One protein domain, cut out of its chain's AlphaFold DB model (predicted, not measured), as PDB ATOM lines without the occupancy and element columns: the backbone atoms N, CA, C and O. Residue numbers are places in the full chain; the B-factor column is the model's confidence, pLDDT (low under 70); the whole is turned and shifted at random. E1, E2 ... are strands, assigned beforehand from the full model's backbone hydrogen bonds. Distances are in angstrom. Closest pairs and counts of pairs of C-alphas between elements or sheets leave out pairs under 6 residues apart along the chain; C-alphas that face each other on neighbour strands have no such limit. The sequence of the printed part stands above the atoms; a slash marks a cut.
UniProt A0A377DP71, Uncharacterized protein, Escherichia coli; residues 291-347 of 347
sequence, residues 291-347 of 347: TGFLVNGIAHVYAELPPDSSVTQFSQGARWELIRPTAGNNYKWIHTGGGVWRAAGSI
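Overview. This is residues 291 to 347 of the 347 residues of an uncharacterized protein of Escherichia coli (UniProt A0A377DP71). One strongly twisted five-stranded sheet makes the wall of this domain, with the long link 304 to 318 looping over one face. The mixed order is E1, E2, E3, E4, E5, also the chain order; only E2 and E3 are parallel. The printed part has 57 residues, with five named strands and no named helix; the class is all strand, though under half of the residues, 25 of the 57, are in named elements. It is compact, radius of gyration of the C-alphas 10.6 A, spanning 30 by 20 by 20 A.

Along the chain. E2 is residues 298 to 303, 16.3 A; E4, 332 to 337, 15.9 A; E3, 319 to 322; E1, 291 to 295, from C-alpha (262.609, 195.910, 274.548); E5, 340 to 343, to C-alpha (246.397, 193.530, 283.750).

Arrangement. Parallel E2 and E3 have N 301 and O 319 2.8 A apart, within hydrogen-bond range. Hairpin E1 and E2 has N 302 and O 291 at 2.7 A. E3, E4, E5 form a meander, each antiparallel to the one before, two hairpins: N 320 and O 333, 2.9 A; N 334 and O 342, 2.8 A. E1 and E5 are apart.

Size, cuts and confidence. C-alphas 297 and 328 are farthest apart, 30.5 A. The printed part has no cut. E2 to E3 is the long link. Residues 345 to 347 have pLDDT under 70.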
ATOM      1  N   THR A 291     262.155 194.664 275.183       94.06
ATOM      2  CA  THR A 291     262.609 195.910 274.548       94.06
ATOM      3  C   THR A 291     261.689 197.050 274.948       94.06
ATOM      4  O   THR A 291     260.500 196.837 275.138       94.06
ATOM      5  N   GLY A 292     262.175 198.278 275.068       93.81
ATOM      6  CA  GLY A 292     261.302 199.387 275.427       93.81
ATOM      7  C   GLY A 292     261.986 200.734 275.492       93.81
ATOM      8  O   GLY A 292     263.109 200.904 275.034       93.81
ATOM      9  N   PHE A 293     261.285 201.709 276.050       93.12
ATOM     10  CA  PHE A 293     261.749 203.088 276.177       93.12
ATOM     11  C   PHE A 293     261.130 203.755 277.408       93.12
ATOM     12  O   PHE A 293     260.231 203.206 278.048       93.12
ATOM     13  N   LEU A 294     261.617 204.947 277.750       89.75
ATOM     14  CA  LEU A 294     261.083 205.748 278.849       89.75
ATOM     15  C   LEU A 294     260.177 206.864 278.319       89.75
ATOM     16  O   LEU A 294     260.558 207.594 277.406       89.75
ATOM     17  N   VAL A 295     259.013 207.047 278.943       89.44
ATOM     18  CA  VAL A 295     258.119 208.200 278.737       89.44
ATOM     19  C   VAL A 295     257.896 208.865 280.085       89.44
ATOM     20  O   VAL A 295     257.348 208.245 280.992       89.44
ATOM     21  N   ASN A 296     258.338 210.116 280.246       88.38
ATOM     22  CA  ASN A 296     258.235 210.858 281.512       88.38
ATOM     23  C   ASN A 296     258.760 210.065 282.734       88.38
ATOM     24  O   ASN A 296     258.178 210.112 283.813       88.38
ATOM     25  N   GLY A 297     259.838 209.293 282.548       84.88
ATOM     26  CA  GLY A 297     260.438 208.452 283.594       84.88
ATOM     27  C   GLY A 297     259.744 207.103 283.843       84.88
ATOM     28  O   GLY A 297     260.208 206.338 284.684       84.88
ATOM     29  N   ILE A 298     258.673 206.779 283.113       90.69
ATOM     30  CA  ILE A 298     257.970 205.491 283.194       90.69
ATOM     31  C   ILE A 298     258.463 204.576 282.072       90.69
ATOM     32  O   ILE A 298     258.517 204.991 280.915       90.69
ATOM     33  N   ALA A 299     258.801 203.328 282.398       93.38
ATOM     34  CA  ALA A 299     259.184 202.332 281.400       93.38
ATOM     35  C   ALA A 299     257.967 201.830 280.613       93.38
ATOM     36  O   ALA A 299     256.966 201.424 281.200       93.38
ATOM     37  N   HIS A 300     258.078 201.842 279.286       95.19
ATOM     38  CA  HIS A 300     257.150 201.228 278.344       95.19
ATOM     39  C   HIS A 300     257.870 200.076 277.653       95.19
ATOM     40  O   HIS A 300     258.842 200.295 276.933       95.19
ATOM     41  N   VAL A 301     257.411 198.861 277.918       95.62
ATOM     42  CA  VAL A 301     258.108 197.612 277.626       95.62
ATOM     43  C   VAL A 301     257.268 196.765 276.681       95.62
ATOM     44  O   VAL A 301     256.065 196.615 276.872       95.62
ATOM     45  N   TYR A 302     257.927 196.183 275.692       94.31
ATOM     46  CA  TYR A 302     257.383 195.284 274.690       94.31
ATOM     47  C   TYR A 302     258.144 193.963 274.744       94.31
ATOM     48  O   TYR A 302     259.379 193.941 274.692       94.31
ATOM     49  N   ALA A 303     257.416 192.857 274.837       92.88
ATOM     50  CA  ALA A 303     258.007 191.524 274.882       92.88
ATOM     51  C   ALA A 303     257.128 190.484 274.180       92.88
ATOM     52  O   ALA A 303     255.966 190.735 273.858       92.88
ATOM     53  N   GLU A 304     257.684 189.298 273.938       90.88
ATOM     54  CA  GLU A 304     256.934 188.187 273.339       90.88
ATOM     55  C   GLU A 304     256.063 187.439 274.357       90.88
ATOM     56  O   GLU A 304     255.035 186.874 273.987       90.88
ATOM     57  N   LEU A 305     256.445 187.468 275.637       91.19
ATOM     58  CA  LEU A 305     255.767 186.757 276.719       91.19
ATOM     59  C   LEU A 305     255.200 187.733 277.765       91.19
ATOM     60  O   LEU A 305     255.702 188.855 277.898       91.19
ATOM     61  N   PRO A 306     254.146 187.340 278.506       92.31
ATOM     62  CA  PRO A 306     253.675 188.091 279.666       92.31
ATOM     63  C   PRO A 306     254.784 188.264 280.717       92.31
ATOM     64  O   PRO A 306     255.647 187.392 280.824       92.31
ATOM     65  N   PRO A 307     254.753 189.340 281.521       92.62
ATOM     66  CA  PRO A 307     255.692 189.483 282.622       92.62
ATOM     67  C   PRO A 307     255.356 188.473 283.726       92.62
ATOM     68  O   PRO A 307     254.183 188.205 284.002       92.62
ATOM     69  N   ASP A 308     256.385 187.951 284.386       90.00
ATOM     70  CA  ASP A 308     256.256 187.111 285.575       90.00
ATOM     71  C   ASP A 308     256.871 187.792 286.812       90.00
ATOM     72  O   ASP A 308     257.323 188.941 286.763       90.00
ATOM     73  N   SER A 309     256.883 187.086 287.944       89.62
ATOM     74  CA  SER A 309     257.402 187.610 289.211       89.62
ATOM     75  C   SER A 309     258.914 187.851 289.233       89.62
ATOM     76  O   SER A 309     259.403 188.480 290.167       89.62
ATOM     77  N   SER A 310     259.670 187.355 288.247       88.69
ATOM     78  CA  SER A 310     261.113 187.608 288.134       88.69
ATOM     79  C   SER A 310     261.421 188.999 287.568       88.69
ATOM     80  O   SER A 310     262.497 189.547 287.814       88.69
ATOM     81  N   VAL A 311     260.465 189.617 286.865       90.00
ATOM     82  CA  VAL A 311     260.598 190.954 286.273       90.00
ATOM     83  C   VAL A 311     260.382 192.027 287.348       90.00
ATOM     84  O   VAL A 311     259.277 192.541 287.535       90.00
ATOM     85  N   THR A 312     261.449 192.363 288.074       88.62
ATOM     86  CA  THR A 312     261.404 193.226 289.273       88.62
ATOM     87  C   THR A 312     262.109 194.574 289.114       88.62
ATOM     88  O   THR A 312     261.896 195.476 289.919       88.62
ATOM     89  N   GLN A 313     262.923 194.743 288.070       88.44
ATOM     90  CA  GLN A 313     263.818 195.890 287.882       88.44
ATOM     91  C   GLN A 313     263.116 197.209 287.524       88.44
ATOM     92  O   GLN A 313     263.744 198.266 287.535       88.44
ATOM     93  N   PHE A 314     261.836 197.169 287.153       91.19
ATOM     94  CA  PHE A 314     261.103 198.357 286.731       91.19
ATOM     95  C   PHE A 314     260.464 199.089 287.915       91.19
ATOM     96  O   PHE A 314     260.035 198.481 288.892       91.19
ATOM     97  N   SER A 315     260.334 200.411 287.814       89.25
ATOM     98  CA  SER A 315     259.614 201.210 288.810       89.25
ATOM     99  C   SER A 315     258.110 200.906 288.812       89.25
ATOM    100  O   SER A 315     257.554 200.339 287.864       89.25
ATOM    101  N   GLN A 316     257.428 201.274 289.900       92.38
ATOM    102  CA  GLN A 316     255.968 201.229 289.951       92.38
ATOM    103  C   GLN A 316     255.383 202.110 288.838       92.38
ATOM    104  O   GLN A 316     255.826 203.234 288.617       92.38
ATOM    105  N   GLY A 317     254.373 201.594 288.140       92.12
ATOM    106  CA  GLY A 317     253.735 202.267 287.014       92.12
ATOM    107  C   GLY A 317     254.290 201.879 285.645       92.12
ATOM    108  O   GLY A 317     253.645 202.213 284.651       92.12
ATOM    109  N   ALA A 318     255.395 201.129 285.564       94.94
ATOM    110  CA  ALA A 318     255.888 200.598 284.294       94.94
ATOM    111  C   ALA A 318     254.791 199.838 283.528       94.94
ATOM    112  O   ALA A 318     253.933 199.183 284.125       94.94
ATOM    113  N   ARG A 319     254.800 199.972 282.202       95.38
ATOM    114  CA  ARG A 319     253.816 199.408 281.275       95.38
ATOM    115  C   ARG A 319     254.462 198.276 280.490       95.38
ATOM    116  O   ARG A 319     255.529 198.480 279.924       95.38
ATOM    117  N   TRP A 320     253.811 197.122 280.434       95.56
ATOM    118  CA  TRP A 320     254.239 195.975 279.631       95.56
ATOM    119  C   TRP A 320     253.175 195.636 278.598       95.56
ATOM    120  O   TRP A 320     251.997 195.564 278.947       95.56
ATOM    121  N   GLU A 321     253.577 195.396 277.356       95.44
ATOM    122  CA  GLU A 321     252.701 195.048 276.241       95.44
ATOM    123  C   GLU A 321     253.273 193.876 275.430       95.44
ATOM    124  O   GLU A 321     254.481 193.780 275.215       95.44
ATOM    125  N   LEU A 322     252.407 192.961 274.978       94.31
ATOM    126  CA  LEU A 322     252.840 191.891 274.076       94.31
ATOM    127  C   LEU A 322     253.018 192.413 272.654       94.31
ATOM    128  O   LEU A 322     252.112 193.033 272.101       94.31
ATOM    129  N   ILE A 323     254.137 192.055 272.024       92.06
ATOM    130  CA  ILE A 323     254.403 192.367 270.610       92.06
ATOM    131  C   ILE A 323     253.395 191.649 269.696       92.06
ATOM    132  O   ILE A 323     253.016 192.170 268.649       92.06
ATOM    133  N   ARG A 324     252.942 190.449 270.085       91.06
ATOM    134  CA  ARG A 324     251.990 189.629 269.318       91.06
ATOM    135  C   ARG A 324     250.832 189.169 270.214       91.06
ATOM    136  O   ARG A 324     250.861 188.049 270.725       91.06
ATOM    137  N   PRO A 325     249.825 190.023 270.458       89.50
ATOM    138  CA  PRO A 325     248.702 189.671 271.316       89.50
ATOM    139  C   PRO A 325     247.826 188.584 270.678       89.50
ATOM    140  O   PRO A 325     247.558 188.603 269.479       89.50
ATOM    141  N   THR A 326     247.333 187.655 271.498       89.56
ATOM    142  CA  THR A 326     246.299 186.687 271.093       89.56
ATOM    143  C   THR A 326     244.928 187.211 271.506       89.56
ATOM    144  O   THR A 326     244.752 187.659 272.641       89.56
ATOM    145  N   ALA A 327     243.949 187.152 270.601       86.50
ATOM    146  CA  ALA A 327     242.591 187.616 270.873       86.50
ATOM    147  C   ALA A 327     241.987 186.920 272.108       86.50
ATOM    148  O   ALA A 327     242.130 185.713 272.281       86.50
ATOM    149  N   GLY A 328     241.309 187.691 272.963       84.12
ATOM    150  CA  GLY A 328     240.677 187.194 274.192       84.12
ATOM    151  C   GLY A 328     241.605 187.074 275.409       84.12
ATOM    152  O   GLY A 328     241.104 186.895 276.515       84.12
ATOM    153  N   ASN A 329     242.921 187.236 275.240       88.19
ATOM    154  CA  ASN A 329     243.886 187.203 276.340       88.19
ATOM    155  C   ASN A 329     244.319 188.609 276.771       88.19
ATOM    156  O   ASN A 329     244.330 189.557 275.981       88.19
ATOM    157  N   ASN A 330     244.735 188.733 278.034       91.56
ATOM    158  CA  ASN A 330     245.413 189.936 278.509       91.56
ATOM    159  C   ASN A 330     246.700 190.153 277.706       91.56
ATOM    160  O   ASN A 330     247.479 189.223 277.507       91.56
ATOM    161  N   TYR A 331     246.922 191.392 277.278       93.12
ATOM    162  CA  TYR A 331     248.094 191.771 276.488       93.12
ATOM    163  C   TYR A 331     248.798 193.032 277.002       93.12
ATOM    164  O   TYR A 331     249.804 193.435 276.425       93.12
ATOM    165  N   LYS A 332     248.277 193.645 278.075       95.31
ATOM    166  CA  LYS A 332     248.821 194.844 278.724       95.31
ATOM    167  C   LYS A 332     248.843 194.679 280.235       95.31
ATOM    168  O   LYS A 332     247.824 194.299 280.816       95.31
ATOM    169  N   TRP A 333     249.954 195.048 280.866       96.12
ATOM    170  CA  TRP A 333     250.127 195.025 282.318       96.12
ATOM    171  C   TRP A 333     250.748 196.312 282.850       96.12
ATOM    172  O   TRP A 333     251.444 197.042 282.143       96.12
ATOM    173  N   ILE A 334     250.494 196.567 284.130       95.44
ATOM    174  CA  ILE A 334     251.044 197.663 284.912       95.44
ATOM    175  C   ILE A 334     251.794 197.070 286.102       95.44
ATOM    176  O   ILE A 334     251.234 196.269 286.856       95.44
ATOM    177  N   HIS A 335     253.043 197.488 286.290       95.12
ATOM    178  CA  HIS A 335     253.827 197.104 287.455       95.12
ATOM    179  C   HIS A 335     253.317 197.832 288.701       95.12
ATOM    180  O   HIS A 335     253.271 199.064 288.739       95.12
ATOM    181  N   THR A 336     252.950 197.081 289.735       92.62
ATOM    182  CA  THR A 336     252.473 197.629 291.015       92.62
ATOM    183  C   THR A 336     253.522 197.571 292.129       92.62
ATOM    184  O   THR A 336     253.243 198.040 293.227       92.62
ATOM    185  N   GLY A 337     254.722 197.051 291.846       87.94
ATOM    186  CA  GLY A 337     255.840 196.932 292.787       87.94
ATOM    187  C   GLY A 337     256.132 195.486 293.200       87.94
ATOM    188  O   GLY A 337     255.258 194.625 293.124       87.94
ATOM    189  N   GLY A 338     257.373 195.221 293.629       80.19
ATOM    190  CA  GLY A 338     257.791 193.928 294.192       80.19
ATOM    191  C   GLY A 338     257.636 192.723 293.256       80.19
ATOM    192  O   GLY A 338     257.377 191.627 293.741       80.19
ATOM    193  N   GLY A 339     257.725 192.921 291.934       84.50
ATOM    194  CA  GLY A 339     257.506 191.866 290.933       84.50
ATOM    195  C   GLY A 339     256.034 191.589 290.617       84.50
ATOM    196  O   GLY A 339     255.719 190.643 289.901       84.50
ATOM    197  N   VAL A 340     255.104 192.396 291.137       92.25
ATOM    198  CA  VAL A 340     253.669 192.221 290.891       92.25
ATOM    199  C   VAL A 340     253.237 193.016 289.661       92.25
ATOM    200  O   VAL A 340     253.323 194.246 289.637       92.25
ATOM    201  N   TRP A 341     252.694 192.309 288.668       94.38
ATOM    202  CA  TRP A 341     252.132 192.869 287.439       94.38
ATOM    203  C   TRP A 341     250.625 192.625 287.371       94.38
ATOM    204  O   TRP A 341     250.162 191.494 287.513       94.38
ATOM    205  N   ARG A 342     249.839 193.680 287.137       94.00
ATOM    206  CA  ARG A 342     248.374 193.598 287.007       94.00
ATOM    207  C   ARG A 342     247.935 193.933 285.595       94.00
ATOM    208  O   ARG A 342     248.486 194.851 284.997       94.00
ATOM    209  N   ALA A 343     246.940 193.225 285.069       92.88
ATOM    210  CA  ALA A 343     246.397 193.530 283.750       92.88
ATOM    211  C   ALA A 343     245.832 194.965 283.720       92.88
ATOM    212  O   ALA A 343     245.182 195.405 284.666       92.88
ATOM    213  N   ALA A 344     246.062 195.705 282.633       81.44
ATOM    214  CA  ALA A 344     245.753 197.138 282.553       81.44
ATOM    215  C   ALA A 344     244.243 197.491 282.594       81.44
ATOM    216  O   ALA A 344     243.901 198.667 282.578       81.44
ATOM    217  N   GLY A 345     243.348 196.497 282.666       69.62
ATOM    218  CA  GLY A 345     241.901 196.664 282.869       69.62
ATOM    219  C   GLY A 345     241.375 196.147 284.215       69.62
ATOM    220  O   GLY A 345     240.166 196.078 284.399       69.62
ATOM    221  N   SER A 346     242.256 195.738 285.135       57.25
ATOM    222  CA  SER A 346     241.896 195.206 286.461       57.25
ATOM    223  C   SER A 346     242.315 196.124 287.621       57.25
ATOM    224  O   SER A 346     242.505 195.639 288.739       57.25
ATOM    225  N   ILE A 347     242.573 197.406 287.344       51.16
ATOM    226  CA  ILE A 347     243.047 198.414 288.308       51.16
ATOM    227  C   ILE A 347     242.081 199.588 288.314       51.16
ATOM    228  O   ILE A 347     241.664 199.980 287.201       51.16
TER     229      ILE A 347